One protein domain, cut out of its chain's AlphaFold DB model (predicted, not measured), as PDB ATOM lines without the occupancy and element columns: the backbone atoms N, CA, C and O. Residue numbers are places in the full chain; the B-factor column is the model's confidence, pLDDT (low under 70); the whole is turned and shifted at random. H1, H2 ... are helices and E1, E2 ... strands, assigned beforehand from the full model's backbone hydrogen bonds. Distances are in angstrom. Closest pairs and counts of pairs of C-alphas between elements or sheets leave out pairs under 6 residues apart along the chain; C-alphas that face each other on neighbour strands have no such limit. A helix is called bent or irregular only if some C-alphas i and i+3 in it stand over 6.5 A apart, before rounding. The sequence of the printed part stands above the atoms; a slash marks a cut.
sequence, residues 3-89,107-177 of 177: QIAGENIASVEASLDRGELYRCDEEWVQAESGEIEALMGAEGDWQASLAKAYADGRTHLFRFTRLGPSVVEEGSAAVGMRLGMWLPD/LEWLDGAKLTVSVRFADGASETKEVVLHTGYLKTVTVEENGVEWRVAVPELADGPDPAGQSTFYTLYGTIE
ATOM      1  N   GLN A   3     149.618 125.832 152.151       87.50
ATOM      2  CA  GLN A   3     149.337 124.801 153.140       87.50
ATOM      3  C   GLN A   3     150.378 123.700 153.028       87.50
ATOM      4  O   GLN A   3     150.644 123.199 151.934       87.50
ATOM      5  N   ILE A   4     150.931 123.304 154.168       86.31
ATOM      6  CA  ILE A   4     151.813 122.146 154.242       86.31
ATOM      7  C   ILE A   4     150.949 120.910 154.433       86.31
ATOM      8  O   ILE A   4     150.286 120.738 155.455       86.31
ATOM      9  N   ALA A   5     150.950 120.058 153.416       84.88
ATOM     10  CA  ALA A   5     150.232 118.797 153.399       84.88
ATOM     11  C   ALA A   5     151.222 117.641 153.257       84.88
ATOM     12  O   ALA A   5     152.237 117.755 152.573       84.88
ATOM     13  N   GLY A   6     150.913 116.521 153.901       84.44
ATOM     14  CA  GLY A   6     151.745 115.327 153.888       84.44
ATOM     15  C   GLY A   6     151.535 114.489 155.141       84.44
ATOM     16  O   GLY A   6     150.910 114.927 156.107       84.44
ATOM     17  N   GLU A   7     152.063 113.273 155.112       86.31
ATOM     18  CA  GLU A   7     152.052 112.348 156.243       86.31
ATOM     19  C   GLU A   7     153.456 112.246 156.850       86.31
ATOM     20  O   GLU A   7     154.454 112.517 156.183       86.31
ATOM     21  N   ASN A   8     153.543 111.826 158.116       89.31
ATOM     22  CA  ASN A   8     154.810 111.556 158.812       89.31
ATOM     23  C   ASN A   8     155.805 112.733 158.837       89.31
ATOM     24  O   ASN A   8     157.014 112.517 158.906       89.31
ATOM     25  N   ILE A   9     155.314 113.973 158.798       91.94
ATOM     26  CA  ILE A   9     156.141 115.173 158.960       91.94
ATOM     27  C   ILE A   9     156.561 115.285 160.429       91.94
ATOM     28  O   ILE A   9     155.721 115.262 161.327       91.94
ATOM     29  N   ALA A  10     157.866 115.398 160.666       93.06
ATOM     30  CA  ALA A  10     158.449 115.621 161.985       93.06
ATOM     31  C   ALA A  10     158.680 117.111 162.254       93.06
ATOM     32  O   ALA A  10     158.407 117.580 163.358       93.06
ATOM     33  N   SER A  11     159.166 117.849 161.256       95.12
ATOM     34  CA  SER A  11     159.329 119.297 161.344       95.12
ATOM     35  C   SER A  11     159.238 119.967 159.980       95.12
ATOM     36  O   SER A  11     159.449 119.344 158.935       95.12
ATOM     37  N   VAL A  12     158.936 121.256 160.018       95.00
ATOM     38  CA  VAL A  12     158.939 122.172 158.886       95.00
ATOM     39  C   VAL A  12     159.830 123.345 159.241       95.00
ATOM     40  O   VAL A  12     159.708 123.917 160.318       95.00
ATOM     41  N   GLU A  13     160.651 123.756 158.293       96.00
ATOM     42  CA  GLU A  13     161.277 125.066 158.264       96.00
ATOM     43  C   GLU A  13     160.769 125.811 157.029       96.00
ATOM     44  O   GLU A  13     160.777 125.268 155.923       96.00
ATOM     45  N   ALA A  14     160.305 127.043 157.208       96.12
ATOM     46  CA  ALA A  14     159.893 127.905 156.108       96.12
ATOM     47  C   ALA A  14     160.578 129.261 156.236       96.12
ATOM     48  O   ALA A  14     160.662 129.811 157.334       96.12
ATOM     49  N   SER A  15     161.059 129.807 155.124       96.56
ATOM     50  CA  SER A  15     161.714 131.116 155.095       96.56
ATOM     51  C   SER A  15     161.400 131.883 153.820       96.56
ATOM     52  O   SER A  15     161.235 131.291 152.753       96.56
ATOM     53  N   LEU A  16     161.327 133.203 153.948       94.12
ATOM     54  CA  LEU A  16     161.257 134.143 152.840       94.12
ATOM     55  C   LEU A  16     162.579 134.889 152.716       94.12
ATOM     56  O   LEU A  16     163.136 135.357 153.709       94.12
ATOM     57  N   ASP A  17     163.048 135.064 151.485       94.38
ATOM     58  CA  ASP A  17     164.180 135.954 151.207       94.38
ATOM     59  C   ASP A  17     163.807 137.445 151.320       94.38
ATOM     60  O   ASP A  17     164.682 138.305 151.463       94.38
ATOM     61  N   ARG A  18     162.505 137.751 151.271       90.81
ATOM     62  CA  ARG A  18     161.940 139.096 151.316       90.81
ATOM     63  C   ARG A  18     160.546 139.066 151.942       90.81
ATOM     64  O   ARG A  18     159.669 138.348 151.472       90.81
ATOM     65  N   GLY A  19     160.339 139.889 152.966       87.19
ATOM     66  CA  GLY A  19     159.085 139.936 153.715       87.19
ATOM     67  C   GLY A  19     159.047 138.955 154.876       87.19
ATOM     68  O   GLY A  19     160.074 138.450 155.326       87.19
ATOM     69  N   GLU A  20     157.846 138.735 155.392       90.00
ATOM     70  CA  GLU A  20     157.622 137.941 156.592       90.00
ATOM     71  C   GLU A  20     156.434 137.001 156.422       90.00
ATOM     72  O   GLU A  20     155.563 137.196 155.574       90.00
ATOM     73  N   LEU A  21     156.411 135.959 157.242       91.56
ATOM     74  CA  LEU A  21     155.378 134.942 157.275       91.56
ATOM     75  C   LEU A  21     154.388 135.225 158.402       91.56
ATOM     76  O   LEU A  21     154.749 135.734 159.465       91.56
ATOM     77  N   TYR A  22     153.146 134.798 158.195       90.88
ATOM     78  CA  TYR A  22     152.193 134.562 159.272       90.88
ATOM     79  C   TYR A  22     151.658 133.132 159.234       90.88
ATOM     80  O   TYR A  22     151.535 132.535 158.160       90.88
ATOM     81  N   ARG A  23     151.275 132.606 160.402       91.56
ATOM     82  CA  ARG A  23     150.452 131.396 160.538       91.56
ATOM     83  C   ARG A  23     148.979 131.772 160.589       91.56
ATOM     84  O   ARG A  23     148.628 132.707 161.299       91.56
ATOM     85  N   CYS A  24     148.136 131.056 159.852       88.69
ATOM     86  CA  CYS A  24     146.682 131.178 159.922       88.69
ATOM     87  C   CYS A  24     146.084 129.996 160.681       88.69
ATOM     88  O   CYS A  24     146.092 128.870 160.175       88.69
ATOM     89  N   ASP A  25     145.527 130.274 161.852       88.25
ATOM     90  CA  ASP A  25     144.800 129.315 162.671       88.25
ATOM     91  C   ASP A  25     143.294 129.609 162.595       88.25
ATOM     92  O   ASP A  25     142.864 130.762 162.642       88.25
ATOM     93  N   GLU A  26     142.476 128.566 162.458       87.56
ATOM     94  CA  GLU A  26     141.025 128.683 162.606       87.56
ATOM     95  C   GLU A  26     140.633 128.476 164.063       87.56
ATOM     96  O   GLU A  26     141.025 127.481 164.678       87.56
ATOM     97  N   GLU A  27     139.797 129.363 164.595       87.25
ATOM     98  CA  GLU A  27     139.311 129.242 165.964       87.25
ATOM     99  C   GLU A  27     137.799 129.407 166.044       87.25
ATOM    100  O   GLU A  27     137.171 130.186 165.324       87.25
ATOM    101  N   TRP A  28     137.221 128.651 166.973       89.25
ATOM    102  CA  TRP A  28     135.818 128.726 167.336       89.25
ATOM    103  C   TRP A  28     135.729 129.193 168.779       89.25
ATOM    104  O   TRP A  28     136.198 128.506 169.687       89.25
ATOM    105  N   VAL A  29     135.127 130.358 168.984       88.31
ATOM    106  CA  VAL A  29     134.985 130.972 170.306       88.31
ATOM    107  C   VAL A  29     133.517 131.180 170.643       88.31
ATOM    108  O   VAL A  29     132.674 131.337 169.760       88.31
ATOM    109  N   GLN A  30     133.214 131.182 171.935       89.88
ATOM    110  CA  GLN A  30     131.943 131.659 172.462       89.88
ATOM    111  C   GLN A  30     132.209 133.050 173.030       89.88
ATOM    112  O   GLN A  30     132.956 133.159 174.000       89.88
ATOM    113  N   ALA A  31     131.663 134.087 172.405       80.75
ATOM    114  CA  ALA A  31     131.973 135.465 172.770       80.75
ATOM    115  C   ALA A  31     130.794 136.390 172.465       80.75
ATOM    116  O   ALA A  31     130.067 136.192 171.485       80.75
ATOM    117  N   GLU A  32     130.606 137.406 173.299       82.56
ATOM    118  CA  GLU A  32     129.644 138.478 173.039       82.56
ATOM    119  C   GLU A  32     130.215 139.513 172.051       82.56
ATOM    120  O   GLU A  32     131.424 139.591 171.830       82.56
ATOM    121  N   SER A  33     129.352 140.350 171.460       78.19
ATOM    122  CA  SER A  33     129.756 141.324 170.425       78.19
ATOM    123  C   SER A  33     130.924 142.219 170.862       78.19
ATOM    124  O   SER A  33     131.842 142.446 170.082       78.19
ATOM    125  N   GLY A  34     130.924 142.687 172.116       81.19
ATOM    126  CA  GLY A  34     131.992 143.547 172.637       81.19
ATOM    127  C   GLY A  34     133.331 142.828 172.826       81.19
ATOM    128  O   GLY A  34     134.386 143.445 172.699       81.19
ATOM    129  N   GLU A  35     133.316 141.519 173.083       84.00
ATOM    130  CA  GLU A  35     134.536 140.712 173.192       84.00
ATOM    131  C   GLU A  35     135.138 140.442 171.810       84.00
ATOM    132  O   GLU A  35     136.356 140.480 171.653       84.00
ATOM    133  N   ILE A  36     134.296 140.240 170.789       82.69
ATOM    134  CA  ILE A  36     134.744 140.124 169.396       82.69
ATOM    135  C   ILE A  36     135.373 141.432 168.913       82.69
ATOM    136  O   ILE A  36     136.446 141.398 168.316       82.69
ATOM    137  N   GLU A  37     134.764 142.582 169.205       82.19
ATOM    138  CA  GLU A  37     135.350 143.889 168.876       82.19
ATOM    139  C   GLU A  37     136.717 144.084 169.548       82.19
ATOM    140  O   GLU A  37     137.672 144.499 168.891       82.19
ATOM    141  N   ALA A  38     136.839 143.719 170.828       84.88
ATOM    142  CA  ALA A  38     138.108 143.791 171.549       84.88
ATOM    143  C   ALA A  38     139.174 142.844 170.968       84.88
ATOM    144  O   ALA A  38     140.337 143.228 170.868       84.88
ATOM    145  N   LEU A  39     138.792 141.629 170.559       82.38
ATOM    146  CA  LEU A  39     139.692 140.670 169.906       82.38
ATOM    147  C   LEU A  39     140.179 141.167 168.541       82.38
ATOM    148  O   LEU A  39     141.341 140.975 168.200       82.38
ATOM    149  N   MET A  40     139.298 141.795 167.766       79.88
ATOM    150  CA  MET A  40     139.605 142.315 166.431       79.88
ATOM    151  C   MET A  40     140.470 143.581 166.470       79.88
ATOM    152  O   MET A  40     141.228 143.825 165.536       79.88
ATOM    153  N   GLY A  41     140.348 144.387 167.527       77.12
ATOM    154  CA  GLY A  41     141.128 145.612 167.724       77.12
ATOM    155  C   GLY A  41     142.404 145.434 168.548       77.12
ATOM    156  O   GLY A  41     143.046 146.428 168.878       77.12
ATOM    157  N   ALA A  42     142.750 144.205 168.938       78.31
ATOM    158  CA  ALA A  42     143.948 143.947 169.722       78.31
ATOM    159  C   ALA A  42     145.214 144.158 168.877       78.31
ATOM    160  O   ALA A  42     145.335 143.631 167.775       78.31
ATOM    161  N   GLU A  43     146.171 144.904 169.425       76.06
ATOM    162  CA  GLU A  43     147.496 145.085 168.833       76.06
ATOM    163  C   GLU A  43     148.468 144.004 169.329       76.06
ATOM    164  O   GLU A  43     148.412 143.562 170.482       76.06
ATOM    165  N   GLY A  44     149.403 143.601 168.469       77.62
ATOM    166  CA  GLY A  44     150.471 142.661 168.799       77.62
ATOM    167  C   GLY A  44     151.044 141.982 167.560       77.62
ATOM    168  O   GLY A  44     150.712 142.335 166.432       77.62
ATOM    169  N   ASP A  45     151.860 140.948 167.769       81.69
ATOM    170  CA  ASP A  45     152.376 140.079 166.697       81.69
ATOM    171  C   ASP A  45     151.306 139.103 166.167       81.69
ATOM    172  O   ASP A  45     151.593 137.975 165.764       81.69
ATOM    173  N   TRP A  46     150.040 139.510 166.203       84.56
ATOM    174  CA  TRP A  46     148.922 138.763 165.658       84.56
ATOM    175  C   TRP A  46     147.756 139.695 165.315       84.56
ATOM    176  O   TRP A  46     147.627 140.780 165.875       84.56
ATOM    177  N   GLN A  47     146.892 139.246 164.409       81.81
ATOM    178  CA  GLN A  47     145.631 139.889 164.044       81.81
ATOM    179  C   GLN A  47     144.524 138.836 163.964       81.81
ATOM    180  O   GLN A  47     144.792 137.662 163.695       81.81
ATOM    181  N   ALA A  48     143.274 139.236 164.179       81.75
ATOM    182  CA  ALA A  48     142.119 138.378 163.942       81.75
ATOM    183  C   ALA A  48     141.273 138.901 162.781       81.75
ATOM    184  O   ALA A  48     141.181 140.105 162.553       81.75
ATOM    185  N   SER A  49     140.619 137.985 162.069       82.25
ATOM    186  CA  SER A  49     139.533 138.306 161.147       82.25
ATOM    187  C   SER A  49     138.299 137.490 161.486       82.25
ATOM    188  O   SER A  49     138.356 136.265 161.600       82.25
ATOM    189  N   LEU A  50     137.160 138.168 161.593       80.81
ATOM    190  CA  LEU A  50     135.868 137.525 161.769       80.81
ATOM    191  C   LEU A  50     135.484 136.786 160.482       80.81
ATOM    192  O   LEU A  50     135.351 137.406 159.428       80.81
ATOM    193  N   ALA A  51     135.277 135.474 160.579       79.38
ATOM    194  CA  ALA A  51     134.687 134.683 159.504       79.38
ATOM    195  C   ALA A  51     133.158 134.755 159.566       79.38
ATOM    196  O   ALA A  51     132.501 135.107 158.586       79.38
ATOM    197  N   LYS A  52     132.582 134.434 160.732       82.56
ATOM    198  CA  LYS A  52     131.130 134.469 160.953       82.56
ATOM    199  C   LYS A  52     130.777 134.479 162.434       82.56
ATOM    200  O   LYS A  52     131.295 133.672 163.198       82.56
ATOM    201  N   ALA A  53     129.809 135.315 162.802       84.75
ATOM    202  CA  ALA A  53     129.124 135.247 164.088       84.75
ATOM    203  C   ALA A  53     127.764 134.545 163.927       84.75
ATOM    204  O   ALA A  53     127.033 134.788 162.962       84.75
ATOM    205  N   TYR A  54     127.427 133.667 164.867       84.94
ATOM    206  CA  TYR A  54     126.172 132.921 164.903       84.94
ATOM    207  C   TYR A  54     125.246 133.482 165.988       84.94
ATOM    208  O   TYR A  54     125.689 134.027 166.995       84.94
ATOM    209  N   ALA A  55     123.932 133.324 165.800       84.94
ATOM    210  CA  ALA A  55     122.925 133.852 166.728       84.94
ATOM    211  C   ALA A  55     122.982 133.225 168.136       84.94
ATOM    212  O   ALA A  55     122.466 133.807 169.085       84.94
ATOM    213  N   ASP A  56     123.597 132.047 168.273       85.75
ATOM    214  CA  ASP A  56     123.825 131.363 169.551       85.75
ATOM    215  C   ASP A  56     125.101 131.841 170.276       85.75
ATOM    216  O   ASP A  56     125.481 131.268 171.297       85.75
ATOM    217  N   GLY A  57     125.765 132.882 169.759       83.31
ATOM    218  CA  GLY A  57     126.984 133.463 170.325       83.31
ATOM    219  C   GLY A  57     128.271 132.716 169.963       83.31
ATOM    220  O   GLY A  57     129.354 133.140 170.375       83.31
ATOM    221  N   ARG A  58     128.195 131.629 169.181       89.00
ATOM    222  CA  ARG A  58     129.400 131.032 168.594       89.00
ATOM    223  C   ARG A  58     129.950 131.951 167.518       89.00
ATOM    224  O   ARG A  58     129.200 132.513 166.723       89.00
ATOM    225  N   THR A  59     131.266 132.046 167.451       88.38
ATOM    226  CA  THR A  59     131.972 132.846 166.457       88.38
ATOM    227  C   THR A  59     133.117 132.041 165.861       88.38
ATOM    228  O   THR A  59     133.906 131.440 166.588       88.38
ATOM    229  N   HIS A  60     133.189 132.029 164.533       87.19
ATOM    230  CA  HIS A  60     134.313 131.506 163.763       87.19
ATOM    231  C   HIS A  60     135.234 132.667 163.408       87.19
ATOM    232  O   HIS A  60     134.770 133.691 162.890       87.19
ATOM    233  N   LEU A  61     136.522 132.515 163.695       87.00
ATOM    234  CA  LEU A  61     137.543 133.514 163.411       87.00
ATOM    235  C   LEU A  61     138.791 132.873 162.812       87.00
ATOM    236  O   LEU A  61     139.085 131.701 163.048       87.00
ATOM    237  N   PHE A  62     139.535 133.677 162.063       85.75
ATOM    238  CA  PHE A  62     140.909 133.384 161.684       85.75
ATOM    239  C   PHE A  62     141.844 134.192 162.574       85.75
ATOM    240  O   PHE A  62     141.656 135.401 162.714       85.75
ATOM    241  N   ARG A  63     142.851 133.538 163.152       87.19
ATOM    242  CA  ARG A  63     143.973 134.190 163.827       87.19
ATOM    243  C   ARG A  63     145.194 134.130 162.921       87.19
ATOM    244  O   ARG A  63     145.628 133.055 162.520       87.19
ATOM    245  N   PHE A  64     145.761 135.291 162.633       88.25
ATOM    246  CA  PHE A  64     146.994 135.454 161.881       88.25
ATOM    247  C   PHE A  64     148.107 135.798 162.857       88.25
ATOM    248  O   PHE A  64     148.106 136.893 163.402       88.25
ATOM    249  N   THR A  65     149.033 134.878 163.110       90.31
ATOM    250  CA  THR A  65     150.171 135.112 164.013       90.31
ATOM    251  C   THR A  65     151.412 135.407 163.186       90.31
ATOM    252  O   THR A  65     151.793 134.576 162.363       90.31
ATOM    253  N   ARG A  66     152.043 136.562 163.393       90.94
ATOM    254  CA  ARG A  66     153.289 136.956 162.728       90.94
ATOM    255  C   ARG A  66     154.427 136.047 163.196       90.94
ATOM    256  O   ARG A  66     154.633 135.856 164.390       90.94
ATOM    257  N   LEU A  67     155.161 135.482 162.245       91.81
ATOM    258  CA  LEU A  67     156.275 134.559 162.494       91.81
ATOM    259  C   LEU A  67     157.640 135.188 162.185       91.81
ATOM    260  O   LEU A  67     158.672 134.642 162.562       91.81
ATOM    261  N   GLY A  68     157.651 136.332 161.493       91.12
ATOM    262  CA  GLY A  68     158.867 136.942 160.965       91.12
ATOM    263  C   GLY A  68     159.322 136.289 159.649       91.12
ATOM    264  O   GLY A  68     158.542 135.585 159.006       91.12
ATOM    265  N   PRO A  69     160.568 136.521 159.204       92.75
ATOM    266  CA  PRO A  69     161.049 136.073 157.891       92.75
ATOM    267  C   PRO A  69     161.275 134.560 157.798       92.75
ATOM    268  O   PRO A  69     161.375 134.020 156.698       92.75
ATOM    269  N   SER A  70     161.366 133.863 158.931       96.06
ATOM    270  CA  SER A  70     161.575 132.419 158.979       96.06
ATOM    271  C   SER A  70     160.920 131.800 160.203       96.06
ATOM    272  O   SER A  70     160.930 132.401 161.275       96.06
ATOM    273  N   VAL A  71     160.446 130.568 160.066       95.50
ATOM    274  CA  VAL A  71     159.852 129.784 161.148       95.50
ATOM    275  C   VAL A  71     160.354 128.345 161.100       95.50
ATOM    276  O   VAL A  71     160.556 127.790 160.019       95.50
ATOM    277  N   VAL A  72     160.508 127.736 162.275       95.50
ATOM    278  CA  VAL A  72     160.662 126.288 162.440       95.50
ATOM    279  C   VAL A  72     159.523 125.798 163.321       95.50
ATOM    280  O   VAL A  72     159.356 126.288 164.435       95.50
ATOM    281  N   GLU A  73     158.751 124.839 162.825       92.88
ATOM    282  CA  GLU A  73     157.651 124.201 163.549       92.88
ATOM    283  C   GLU A  73     157.882 122.695 163.613       92.88
ATOM    284  O   GLU A  73     158.301 122.065 162.639       92.88
ATOM    285  N   GLU A  74     157.589 122.096 164.763       91.56
ATOM    286  CA  GLU A  74     157.816 120.675 165.018       91.56
ATOM    287  C   GLU A  74     156.525 119.958 165.425       91.56
ATOM    288  O   GLU A  74     155.574 120.538 165.960       91.56
ATOM    289  N   GLY A  75     156.497 118.647 165.193       81.75
ATOM    290  CA  GLY A  75     155.421 117.773 165.637       81.75
ATOM    291  C   GLY A  75     154.076 118.097 164.989       81.75
ATOM    292  O   GLY A  75     153.981 118.379 163.796       81.75
ATOM    293  N   SER A  76     153.003 118.029 165.781       77.38
ATOM    294  CA  SER A  76     151.636 118.189 165.274       77.38
ATOM    295  C   SER A  76     151.331 119.591 164.747       77.38
ATOM    296  O   SER A  76     150.393 119.727 163.973       77.38
ATOM    297  N   ALA A  77     152.094 120.613 165.150       80.44
ATOM    298  CA  ALA A  77     151.922 121.980 164.655       80.44
ATOM    299  C   ALA A  77     152.450 122.154 163.219       80.44
ATOM    300  O   ALA A  77     151.973 123.021 162.493       80.44
ATOM    301  N   ALA A  78     153.395 121.310 162.790       82.75
ATOM    302  CA  ALA A  78     153.965 121.357 161.447       82.75
ATOM    303  C   ALA A  78     153.004 120.805 160.376       82.75
ATOM    304  O   ALA A  78     152.977 121.279 159.238       82.75
ATOM    305  N   VAL A  79     152.199 119.798 160.731       83.94
ATOM    306  CA  VAL A  79     151.247 119.153 159.818       83.94
ATOM    307  C   VAL A  79     150.018 120.033 159.635       83.94
ATOM    308  O   VAL A  79     149.360 120.408 160.600       83.94
ATOM    309  N   GLY A  80     149.660 120.325 158.384       82.38
ATOM    310  CA  GLY A  80     148.476 121.126 158.081       82.38
ATOM    311  C   GLY A  80     148.655 122.618 158.353       82.38
ATOM    312  O   GLY A  80     147.689 123.361 158.179       82.38
ATOM    313  N   MET A  81     149.865 123.059 158.727       87.12
ATOM    314  CA  MET A  81     150.177 124.469 158.926       87.12
ATOM    315  C   MET A  81     149.838 125.273 157.669       87.12
ATOM    316  O   MET A  81     150.179 124.891 156.543       87.12
ATOM    317  N   ARG A  82     149.176 126.410 157.880       89.56
ATOM    318  CA  ARG A  82     148.790 127.344 156.828       89.56
ATOM    319  C   ARG A  82     149.590 128.629 156.971       89.56
ATOM    320  O   ARG A  82     149.449 129.341 157.964       89.56
ATOM    321  N   LEU A  83     150.415 128.911 155.976       89.69
ATOM    322  CA  LEU A  83     151.306 130.061 155.930       89.69
ATOM    323  C   LEU A  83     150.807 131.098 154.926       89.69
ATOM    324  O   LEU A  83     150.426 130.773 153.798       89.69
ATOM    325  N   GLY A  84     150.844 132.366 155.304       88.81
ATOM    326  CA  GLY A  84     150.654 133.486 154.388       88.81
ATOM    327  C   GLY A  84     151.734 134.541 154.572       88.81
ATOM    328  O   GLY A  84     152.637 134.372 155.388       88.81
ATOM    329  N   MET A  85     151.672 135.589 153.756       88.75
ATOM    330  CA  MET A  85     152.666 136.659 153.767       88.75
ATOM    331  C   MET A  85     152.173 137.771 154.682       88.75
ATOM    332  O   MET A  85     151.102 138.331 154.443       88.75
ATOM    333  N   TRP A  86     152.928 138.064 155.732       86.62
ATOM    334  CA  TRP A  86     152.667 139.214 156.578       86.62
ATOM    335  C   TRP A  86     153.119 140.463 155.832       86.62
ATOM    336  O   TRP A  86     154.289 140.599 155.470       86.62
ATOM    337  N   LEU A  87     152.164 141.343 155.545       75.62
ATOM    338  CA  LEU A  87     152.438 142.596 154.862       75.62
ATOM    339  C   LEU A  87     152.779 143.643 155.923       75.62
ATOM    340  O   LEU A  87     152.103 143.689 156.953       75.62
ATOM    341  N   PRO A  88     153.822 144.461 155.713       58.19
ATOM    342  CA  PRO A  88     154.031 145.615 156.570       58.19
ATOM    343  C   PRO A  88     152.804 146.522 156.460       58.19
ATOM    344  O   PRO A  88     152.269 146.696 155.361       58.19
ATOM    345  N   ASP A  89     152.368 147.099 157.581       54.50
ATOM    346  CA  ASP A  89     151.364 148.156 157.547       54.50
ATOM    347  C   ASP A  89     151.853 149.227 156.567       54.50
ATOM    348  O   ASP A  89     153.004 149.667 156.633       54.50
ATOM    349  N   LEU A 107     152.029 144.102 147.751       79.06
ATOM    350  CA  LEU A 107     152.077 142.795 147.077       79.06
ATOM    351  C   LEU A 107     153.143 142.749 145.978       79.06
ATOM    352  O   LEU A 107     153.897 141.784 145.915       79.06
ATOM    353  N   GLU A 108     153.249 143.795 145.153       83.81
ATOM    354  CA  GLU A 108     154.271 143.868 144.092       83.81
ATOM    355  C   GLU A 108     155.693 143.866 144.664       83.81
ATOM    356  O   GLU A 108     156.622 143.369 144.033       83.81
ATOM    357  N   TRP A 109     155.875 144.357 145.894       84.06
ATOM    358  CA  TRP A 109     157.162 144.272 146.582       84.06
ATOM    359  C   TRP A 109     157.602 142.822 146.829       84.06
ATOM    360  O   TRP A 109     158.805 142.558 146.855       84.06
ATOM    361  N   LEU A 110     156.659 141.884 146.955       88.94
ATOM    362  CA  LEU A 110     156.914 140.449 147.105       88.94
ATOM    363  C   LEU A 110     157.013 139.706 145.763       88.94
ATOM    364  O   LEU A 110     157.325 138.516 145.757       88.94
ATOM    365  N   ASP A 111     156.795 140.376 144.629       91.12
ATOM    366  CA  ASP A 111     156.965 139.765 143.312       91.12
ATOM    367  C   ASP A 111     158.430 139.330 143.102       91.12
ATOM    368  O   ASP A 111     159.394 140.059 143.397       91.12
ATOM    369  N   GLY A 112     158.601 138.081 142.675       93.31
ATOM    370  CA  GLY A 112     159.892 137.411 142.547       93.31
ATOM    371  C   GLY A 112     160.577 137.052 143.871       93.31
ATOM    372  O   GLY A 112     161.734 136.631 143.836       93.31
ATOM    373  N   ALA A 113     159.935 137.241 145.029       93.19
ATOM    374  CA  ALA A 113     160.455 136.731 146.299       93.19
ATOM    375  C   ALA A 113     160.419 135.196 146.323       93.19
ATOM    376  O   ALA A 113     159.627 134.564 145.619       93.19
ATOM    377  N   LYS A 114     161.278 134.587 147.138       95.56
ATOM    378  CA  LYS A 114     161.429 133.135 147.229       95.56
ATOM    379  C   LYS A 114     161.014 132.638 148.601       95.56
ATOM    380  O   LYS A 114     161.612 133.003 149.612       95.56
ATOM    381  N   LEU A 115     160.020 131.757 148.614       94.81
ATOM    382  CA  LEU A 115     159.636 130.963 149.772       94.81
ATOM    383  C   LEU A 115     160.362 129.616 149.710       94.81
ATOM    384  O   LEU A 115     160.077 128.790 148.846       94.81
ATOM    385  N   THR A 116     161.280 129.382 150.643       96.31
ATOM    386  CA  THR A 116     161.932 128.079 150.819       96.31
ATOM    387  C   THR A 116     161.219 127.306 151.913       96.31
ATOM    388  O   THR A 116     161.101 127.802 153.032       96.31
ATOM    389  N   VAL A 117     160.766 126.091 151.607       94.19
ATOM    390  CA  VAL A 117     160.136 125.181 152.570       94.19
ATOM    391  C   VAL A 117     160.941 123.893 152.636       94.19
ATOM    392  O   VAL A 117     161.039 123.169 151.647       94.19
ATOM    393  N   SER A 118     161.481 123.596 153.810       95.12
ATOM    394  CA  SER A 118     162.176 122.351 154.119       95.12
ATOM    395  C   SER A 118     161.337 121.521 155.079       95.12
ATOM    396  O   SER A 118     160.932 121.986 156.139       95.12
ATOM    397  N   VAL A 119     161.081 120.272 154.718       94.50
ATOM    398  CA  VAL A 119     160.337 119.308 155.524       94.50
ATOM    399  C   VAL A 119     161.291 118.213 155.958       94.50
ATOM    400  O   VAL A 119     162.014 117.656 155.133       94.50
ATOM    401  N   ARG A 120     161.263 117.863 157.244       95.31
ATOM    402  CA  ARG A 120     161.901 116.656 157.768       95.31
ATOM    403  C   ARG A 120     160.829 115.642 158.126       95.31
ATOM    404  O   ARG A 120     159.891 115.958 158.854       95.31
ATOM    405  N   PHE A 121     160.992 114.416 157.655       94.25
ATOM    406  CA  PHE A 121     160.082 113.311 157.929       94.25
ATOM    407  C   PHE A 121     160.527 112.506 159.156       94.25
ATOM    408  O   PHE A 121     161.685 112.555 159.582       94.25
ATOM    409  N   ALA A 122     159.596 111.751 159.740       92.38
ATOM    410  CA  ALA A 122     159.821 110.947 160.942       92.38
ATOM    411  C   ALA A 122     160.849 109.817 160.745       92.38
ATOM    412  O   ALA A 122     161.483 109.390 161.708       92.38
ATOM    413  N   ASP A 123     161.047 109.357 159.508       94.25
ATOM    414  CA  ASP A 123     162.087 108.389 159.138       94.25
ATOM    415  C   ASP A 123     163.490 109.021 159.012       94.25
ATOM    416  O   ASP A 123     164.480 108.318 158.805       94.25
ATOM    417  N   GLY A 124     163.586 110.344 159.180       93.12
ATOM    418  CA  GLY A 124     164.814 111.118 159.074       93.12
ATOM    419  C   GLY A 124     165.106 111.657 157.674       93.12
ATOM    420  O   GLY A 124     166.073 112.408 157.541       93.12
ATOM    421  N   ALA A 125     164.299 111.330 156.658       95.31
ATOM    422  CA  ALA A 125     164.419 111.930 155.333       95.31
ATOM    423  C   ALA A 125     164.095 113.431 155.372       95.31
ATOM    424  O   ALA A 125     163.467 113.940 156.308       95.31
ATOM    425  N   SER A 126     164.537 114.172 154.359       95.56
ATOM    426  CA  SER A 126     164.204 115.589 154.218       95.56
ATOM    427  C   SER A 126     163.994 115.963 152.759       95.56
ATOM    428  O   SER A 126     164.646 115.410 151.873       95.56
ATOM    429  N   GLU A 127     163.090 116.905 152.529       94.44
ATOM    430  CA  GLU A 127     162.791 117.475 151.218       94.44
ATOM    431  C   GLU A 127     162.772 118.996 151.339       94.44
ATOM    432  O   GLU A 127     162.225 119.533 152.299       94.44
ATOM    433  N   THR A 128     163.348 119.687 150.361       95.06
ATOM    434  CA  THR A 128     163.308 121.148 150.279       95.06
ATOM    435  C   THR A 128     162.693 121.551 148.953       95.06
ATOM    436  O   THR A 128     163.083 121.034 147.906       95.06
ATOM    437  N   LYS A 129     161.745 122.486 149.003       93.12
ATOM    438  CA  LYS A 129     161.143 123.124 147.834       93.12
ATOM    439  C   LYS A 129     161.359 124.620 147.886       93.12
ATOM    440  O   LYS A 129     161.194 125.240 148.934       93.12
ATOM    441  N   GLU A 130     161.669 125.183 146.732       95.25
ATOM    442  CA  GLU A 130     161.672 126.620 146.520       95.25
ATOM    443  C   GLU A 130     160.420 126.995 145.724       95.25
ATOM    444  O   GLU A 130     160.055 126.331 144.750       95.25
ATOM    445  N   VAL A 131     159.733 128.037 146.179       93.38
ATOM    446  CA  VAL A 131     158.537 128.583 145.548       93.38
ATOM    447  C   VAL A 131     158.815 130.037 145.212       93.38
ATOM    448  O   VAL A 131     159.015 130.856 146.111       93.38
ATOM    449  N   VAL A 132     158.800 130.369 143.925       95.00
ATOM    450  CA  VAL A 132     158.901 131.759 143.471       95.00
ATOM    451  C   VAL A 132     157.517 132.390 143.546       95.00
ATOM    452  O   VAL A 132     156.551 131.832 143.018       95.00
ATOM    453  N   LEU A 133     157.422 133.525 144.230       93.06
ATOM    454  CA  LEU A 133     156.195 134.291 144.382       93.06
ATOM    455  C   LEU A 133     155.990 135.218 143.190       93.06
ATOM    456  O   LEU A 133     156.926 135.849 142.705       93.06
ATOM    457  N   HIS A 134     154.739 135.327 142.770       91.94
ATOM    458  CA  HIS A 134     154.292 136.200 141.699       91.94
ATOM    459  C   HIS A 134     153.010 136.901 142.114       91.94
ATOM    460  O   HIS A 134     152.194 136.348 142.857       91.94
ATOM    461  N   THR A 135     152.805 138.094 141.588       90.00
ATOM    462  CA  THR A 135     151.553 138.836 141.693       90.00
ATOM    463  C   THR A 135     150.725 138.676 140.428       90.00
ATOM    464  O   THR A 135     151.241 138.588 139.315       90.00
ATOM    465  N   GLY A 136     149.407 138.613 140.583       89.25
ATOM    466  CA  GLY A 136     148.521 138.552 139.431       89.25
ATOM    467  C   GLY A 136     147.063 138.373 139.802       89.25
ATOM    468  O   GLY A 136     146.701 138.172 140.964       89.25
ATOM    469  N   TYR A 137     146.213 138.440 138.781       89.56
ATOM    470  CA  TYR A 137     144.807 138.103 138.927       89.56
ATOM    471  C   TYR A 137     144.640 136.591 138.845       89.56
ATOM    472  O   TYR A 137     144.929 135.986 137.816       89.56
ATOM    473  N   LEU A 138     144.147 135.980 139.918       90.06
ATOM    474  CA  LEU A 138     143.660 134.607 139.900       90.06
ATOM    475  C   LEU A 138     142.152 134.602 139.693       90.06
ATOM    476  O   LEU A 138     141.439 135.453 140.237       90.06
ATOM    477  N   LYS A 139     141.656 133.612 138.951       90.94
ATOM    478  CA  LYS A 139     140.226 133.307 138.923       90.94
ATOM    479  C   LYS A 139     139.771 132.853 140.305       90.94
ATOM    480  O   LYS A 139     140.546 132.296 141.086       90.94
ATOM    481  N   THR A 140     138.495 133.046 140.593       89.19
ATOM    482  CA  THR A 140     137.885 132.619 141.849       89.19
ATOM    483  C   THR A 140     136.657 131.765 141.611       89.19
ATOM    484  O   THR A 140     135.914 131.981 140.654       89.19
ATOM    485  N   VAL A 141     136.397 130.858 142.542       89.56
ATOM    486  CA  VAL A 141     135.139 130.119 142.636       89.56
ATOM    487  C   VAL A 141     134.445 130.444 143.949       89.56
ATOM    488  O   VAL A 141     135.087 130.782 144.944       89.56
ATOM    489  N   THR A 142     133.125 130.327 143.938       88.56
ATOM    490  CA  THR A 142     132.318 130.346 145.151       88.56
ATOM    491  C   THR A 142     132.214 128.929 145.703       88.56
ATOM    492  O   THR A 142     131.855 128.004 144.972       88.56
ATOM    493  N   VAL A 143     132.506 128.764 146.988       86.06
ATOM    494  CA  VAL A 143     132.356 127.511 147.733       86.06
ATOM    495  C   VAL A 143     131.449 127.775 148.926       86.06
ATOM    496  O   VAL A 143     131.606 128.787 149.596       86.06
ATOM    497  N   GLU A 144     130.510 126.880 149.214       85.31
ATOM    498  CA  GLU A 144     129.704 126.960 150.432       85.31
ATOM    499  C   GLU A 144     130.179 125.906 151.435       85.31
ATOM    500  O   GLU A 144     130.119 124.708 151.160       85.31
ATOM    501  N   GLU A 145     130.627 126.343 152.612       76.94
ATOM    502  CA  GLU A 145     130.994 125.456 153.718       76.94
ATOM    503  C   GLU A 145     130.330 125.929 155.009       76.94
ATOM    504  O   GLU A 145     130.409 127.101 155.373       76.94
ATOM    505  N   ASN A 146     129.655 125.017 155.717       71.69
ATOM    506  CA  ASN A 146     128.949 125.310 156.974       71.69
ATOM    507  C   ASN A 146     127.942 126.482 156.868       71.69
ATOM    508  O   ASN A 146     127.747 127.257 157.811       71.69
ATOM    509  N   GLY A 147     127.292 126.624 155.704       73.44
ATOM    510  CA  GLY A 147     126.360 127.719 155.415       73.44
ATOM    511  C   GLY A 147     127.042 129.089 155.357       73.44
ATOM    512  O   GLY A 147     126.438 130.100 155.735       73.44
ATOM    513  N   VAL A 148     128.325 129.117 154.996       71.44
ATOM    514  CA  VAL A 148     129.108 130.320 154.705       71.44
ATOM    515  C   VAL A 148     129.559 130.239 153.261       71.44
ATOM    516  O   VAL A 148     130.151 129.242 152.852       71.44
ATOM    517  N   GLU A 149     129.263 131.285 152.498       79.50
ATOM    518  CA  GLU A 149     129.751 131.424 151.137       79.50
ATOM    519  C   GLU A 149     131.160 132.025 151.162       79.50
ATOM    520  O   GLU A 149     131.372 133.147 151.626       79.50
ATOM    521  N   TRP A 150     132.121 131.262 150.663       77.38
ATOM    522  CA  TRP A 150     133.520 131.628 150.541       77.38
ATOM    523  C   TRP A 150     133.863 131.884 149.088       77.38
ATOM    524  O   TRP A 150     133.534 131.090 148.208       77.38
ATOM    525  N   ARG A 151     134.613 132.956 148.837       81.56
ATOM    526  CA  ARG A 151     135.279 133.139 147.551       81.56
ATOM    527  C   ARG A 151     136.713 132.644 147.661       81.56
ATOM    528  O   ARG A 151     137.491 133.163 148.457       81.56
ATOM    529  N   VAL A 152     137.057 131.656 146.846       82.75
ATOM    530  CA  VAL A 152     138.357 130.986 146.884       82.75
ATOM    531  C   VAL A 152     139.070 131.192 145.557       82.75
ATOM    532  O   VAL A 152     138.498 130.935 144.498       82.75
ATOM    533  N   ALA A 153     140.316 131.663 145.607       84.75
ATOM    534  CA  ALA A 153     141.172 131.722 144.428       84.75
ATOM    535  C   ALA A 153     141.532 130.305 143.965       84.75
ATOM    536  O   ALA A 153     141.911 129.457 144.774       84.75
ATOM    537  N   VAL A 154     141.429 130.057 142.663       87.75
ATOM    538  CA  VAL A 154     141.870 128.807 142.031       87.75
ATOM    539  C   VAL A 154     143.229 129.018 141.363       87.75
ATOM    540  O   VAL A 154     143.568 130.159 141.040       87.75
ATOM    541  N   PRO A 155     144.025 127.957 141.130       85.06
ATOM    542  CA  PRO A 155     145.343 128.059 140.500       85.06
ATOM    543  C   PRO A 155     145.245 128.291 138.978       85.06
ATOM    544  O   PRO A 155     145.885 127.607 138.184       85.06
ATOM    545  N   GLU A 156     144.420 129.248 138.562       89.69
ATOM    546  CA  GLU A 156     144.266 129.689 137.179       89.69
ATOM    547  C   GLU A 156     144.381 131.209 137.117       89.69
ATOM    548  O   GLU A 156     143.640 131.923 137.796       89.69
ATOM    549  N   LEU A 157     145.274 131.700 136.258       91.38
ATOM    550  CA  LEU A 157     145.398 133.127 135.994       91.38
ATOM    551  C   LEU A 157     144.184 133.644 135.215       91.38
ATOM    552  O   LEU A 157     143.617 132.960 134.356       91.38
ATOM    553  N   ALA A 158     143.800 134.873 135.527       90.56
ATOM    554  CA  ALA A 158     142.872 135.680 134.758       90.56
ATOM    555  C   ALA A 158     143.647 136.762 133.997       90.56
ATOM    556  O   ALA A 158     144.682 137.241 134.458       90.56
ATOM    557  N   ASP A 159     143.114 137.188 132.853       87.81
ATOM    558  CA  ASP A 159     143.748 138.209 132.004       87.81
ATOM    559  C   ASP A 159     143.701 139.624 132.614       87.81
ATOM    560  O   ASP A 159     144.285 140.566 132.079       87.81
ATOM    561  N   GLY A 160     142.982 139.798 133.724       85.25
ATOM    562  CA  GLY A 160     142.799 141.075 134.397       85.25
ATOM    563  C   GLY A 160     141.650 141.029 135.403       85.25
ATOM    564  O   GLY A 160     141.085 139.958 135.644       85.25
ATOM    565  N   PRO A 161     141.285 142.179 135.989       85.50
ATOM    566  CA  PRO A 161     140.148 142.256 136.889       85.50
ATOM    567  C   PRO A 161     138.846 141.982 136.132       85.50
ATOM    568  O   PRO A 161     138.582 142.568 135.079       85.50
ATOM    569  N   ASP A 162     137.997 141.138 136.704       80.75
ATOM    570  CA  ASP A 162     136.597 141.032 136.310       80.75
ATOM    571  C   ASP A 162     135.892 142.382 136.545       80.75
ATOM    572  O   ASP A 162     135.888 142.865 137.681       80.75
ATOM    573  N   PRO A 163     135.250 142.986 135.526       76.25
ATOM    574  CA  PRO A 163     134.511 144.237 135.683       76.25
ATOM    575  C   PRO A 163     133.395 144.174 136.734       76.25
ATOM    576  O   PRO A 163     133.050 145.202 137.317       76.25
ATOM    577  N   ALA A 164     132.822 142.992 136.980       77.44
ATOM    578  CA  ALA A 164     131.831 142.792 138.037       77.44
ATOM    579  C   ALA A 164     132.471 142.585 139.424       77.44
ATOM    580  O   ALA A 164     131.766 142.630 140.433       77.44
ATOM    581  N   GLY A 165     133.787 142.349 139.487       69.81
ATOM    582  CA  GLY A 165     134.543 142.094 140.714       69.81
ATOM    583  C   GLY A 165     134.185 140.775 141.400       69.81
ATOM    584  O   GLY A 165     134.428 140.628 142.601       69.81
ATOM    585  N   GLN A 166     133.556 139.830 140.691       72.56
ATOM    586  CA  GLN A 166     133.017 138.607 141.294       72.56
ATOM    587  C   GLN A 166     133.850 137.359 141.021       72.56
ATOM    588  O   GLN A 166     133.788 136.423 141.815       72.56
ATOM    589  N   SER A 167     134.633 137.347 139.943       81.06
ATOM    590  CA  SER A 167     135.314 136.135 139.468       81.06
ATOM    591  C   SER A 167     136.843 136.190 139.504       81.06
ATOM    592  O   SER A 167     137.483 135.220 139.100       81.06
ATOM    593  N   THR A 168     137.444 137.278 139.999       85.69
ATOM    594  CA  THR A 168     138.907 137.423 140.069       85.69
ATOM    595  C   THR A 168     139.381 138.091 141.355       85.69
ATOM    596  O   THR A 168     138.739 139.033 141.825       85.69
ATOM    597  N   PHE A 169     140.553 137.692 141.846       84.19
ATOM    598  CA  PHE A 169     141.286 138.355 142.926       84.19
ATOM    599  C   PHE A 169     142.703 138.705 142.485       84.19
ATOM    600  O   PHE A 169     143.403 137.848 141.956       84.19
ATOM    601  N   TYR A 170     143.134 139.942 142.746       84.56
ATOM    602  CA  TYR A 170     144.549 140.298 142.667       84.56
ATOM    603  C   TYR A 170     145.246 139.824 143.938       84.56
ATOM    604  O   TYR A 170     144.862 140.228 145.038       84.56
ATOM    605  N   THR A 171     146.210 138.917 143.812       84.94
ATOM    606  CA  THR A 171     146.860 138.295 144.969       84.94
ATOM    607  C   THR A 171     148.235 137.732 144.607       84.94
ATOM    608  O   THR A 171     148.682 137.841 143.465       84.94
ATOM    609  N   LEU A 172     148.901 137.130 145.594       86.81
ATOM    610  CA  LEU A 172     150.140 136.385 145.411       86.81
ATOM    611  C   LEU A 172     149.849 134.917 145.093       86.81
ATOM    612  O   LEU A 172     149.032 134.273 145.758       86.81
ATOM    613  N   TYR A 173     150.583 134.369 144.133       88.25
ATOM    614  CA  TYR A 173     150.624 132.942 143.837       88.25
ATOM    615  C   TYR A 173     152.069 132.461 143.732       88.25
ATOM    616  O   TYR A 173     152.981 133.241 143.478       88.25
ATOM    617  N   GLY A 174     152.286 131.172 143.979       90.06
ATOM    618  CA  GLY A 174     153.613 130.568 143.953       90.06
ATOM    619  C   GLY A 174     153.760 129.565 142.819       90.06
ATOM    620  O   GLY A 174     152.834 128.795 142.555       90.06
ATOM    621  N   THR A 175     154.928 129.531 142.187       91.12
ATOM    622  CA  THR A 175     155.321 128.476 141.243       91.12
ATOM    623  C   THR A 175     156.489 127.679 141.812       91.12
ATOM    624  O   THR A 175     157.434 128.269 142.329       91.12
ATOM    625  N   ILE A 176     156.420 126.352 141.710       87.00
ATOM    626  CA  ILE A 176     157.518 125.442 142.060       87.00
ATOM    627  C   ILE A 176     158.348 125.219 140.792       87.00
ATOM    628  O   ILE A 176     157.761 124.935 139.744       87.00
ATOM    629  N   GLU A 177     159.670 125.357 140.887       66.19
ATOM    630  CA  GLU A 177     160.615 124.978 139.818       66.19
ATOM    631  C   GLU A 177     160.982 123.487 139.852       66.19
ATOM    632  O   GLU A 177     161.036 122.898 140.959       66.19
TER     633      GLU A 177
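This is residues 3 to 89 and 107 to 177 of the 177 residues of an uncharacterized protein of Gordonibacter sp. 28C (UniProt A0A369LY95). Picture a U made of two strongly twisted sheets, with E1, E5 and E7 side by side as its base. One arm is the curled sheet of E3, E4, E2 and E6, with the short helix H1 packed over E4; the other arm is E9, E10 and the bent far part of E8, and the free ends of the arms draw near each other again at E3 and E9, with E6 between the arms. The printed part has 158 residues, mostly strand, with ten named strands and one named helix in the order E1 E2 H1 E3 E4 E5 E6 E7 E8 E9 E10. The smaller sheet has the order E3 - E4 - E2 - E6, all antiparallel; the larger is branched, and its neighbour pairs are antiparallel too. The whole is compact, with a radius of gyration of the C-alphas of 17.5 A and spans of 48 by 41 by 30 A.

Begin with the branched sheet and find C-alpha 9 at (156.141, 115.173, 158.960), where E1, residues 9 to 16, starts. E5 is residues 70 to 74, and E7, residues 114 to 121, is 22.6 A long. The longest strand by residues is E8, residues 126 to 145; it runs 34.6 A from C-alpha 126 at (164.204, 115.589, 154.218) and bends by 109 degrees at residue 142. E9, residues 148 to 157, is 25.0 A long; E10, residues 168 to 176, is 22.2 A long, bends by 72 degrees at residue 171 and ends with C-alpha 176 at (157.518, 125.442, 142.060). In the other sheet look for E2, residues 20 to 30, at 30.8 A, E3, residues 46 to 53, at 20.2 A, E4, residues 58 to 68, at 31.0 A, and E6, residues 82 to 86, at 12.5 A. H1 is residues 33 to 40, 10.7 A long.

Start at E1, which has E5 on one side, with N 12 and O 73 2.8 A apart, and E7 on the other side, with N 13 and O 118 2.8 A apart. E7, E8 and E9 form a meander, each strand the antiparallel neighbour of the one before, through two hairpins. The pairing of E8 is staggered: residues 126 to 132 with E7, where N 117 and O 129 are 2.8 A apart, 131 to 139 with E10, where N 134 and O 173 are 2.8 A apart, and 138 to 145 with E9, where N 143 and O 150 are 2.8 A apart. E7 and E9 lie on one side of E8, E10 on the other side. In the second sheet, E3 and E4 are a hairpin, with N 49 and O 62 2.9 A apart; E4 and E2 are antiparallel neighbours, with N 25 and O 63 within hydrogen-bond range at 2.9 A, and so are E2 and E6, with N 22 and O 84 within hydrogen-bond range at 2.9 A. E2, H1 and E3 make a split strand-helix-strand unit, two strands running the same way with E4 between them in the sheet, and its crossover is right-handed. H1 is on this sheet, at a height over the sheet of 8.7 A; it lies over E4 and runs along the strands, at 6 degrees to E4 on the local plane. Its closest C-alphas to E3 are those of Met 40 and Ala 48, 5.3 A apart. Every O i to N i+4 pair in H1 is within hydrogen-bond range. Between the sheets, the closest C-alphas of E2 and E5 are those of Leu 21 and Ser 70, 6.9 A apart; those of E3 and E9 are Lys 52 and Val 148, 7.8 A apart. E4 and E8 are apart.

The two C-alphas farthest apart are those of Asp 123 and Pro 163, at 50.9 A. Residues 90 to 106 are not printed, and C-alphas 89 and 107 stand 11.8 A apart across this cut, in the link from E6 to E7. Of the links that are printed whole, none is long. The mean pLDDT of the printed part is 86.6; look for low confidence, under 70, at residues 88 to 89, 165 and 177.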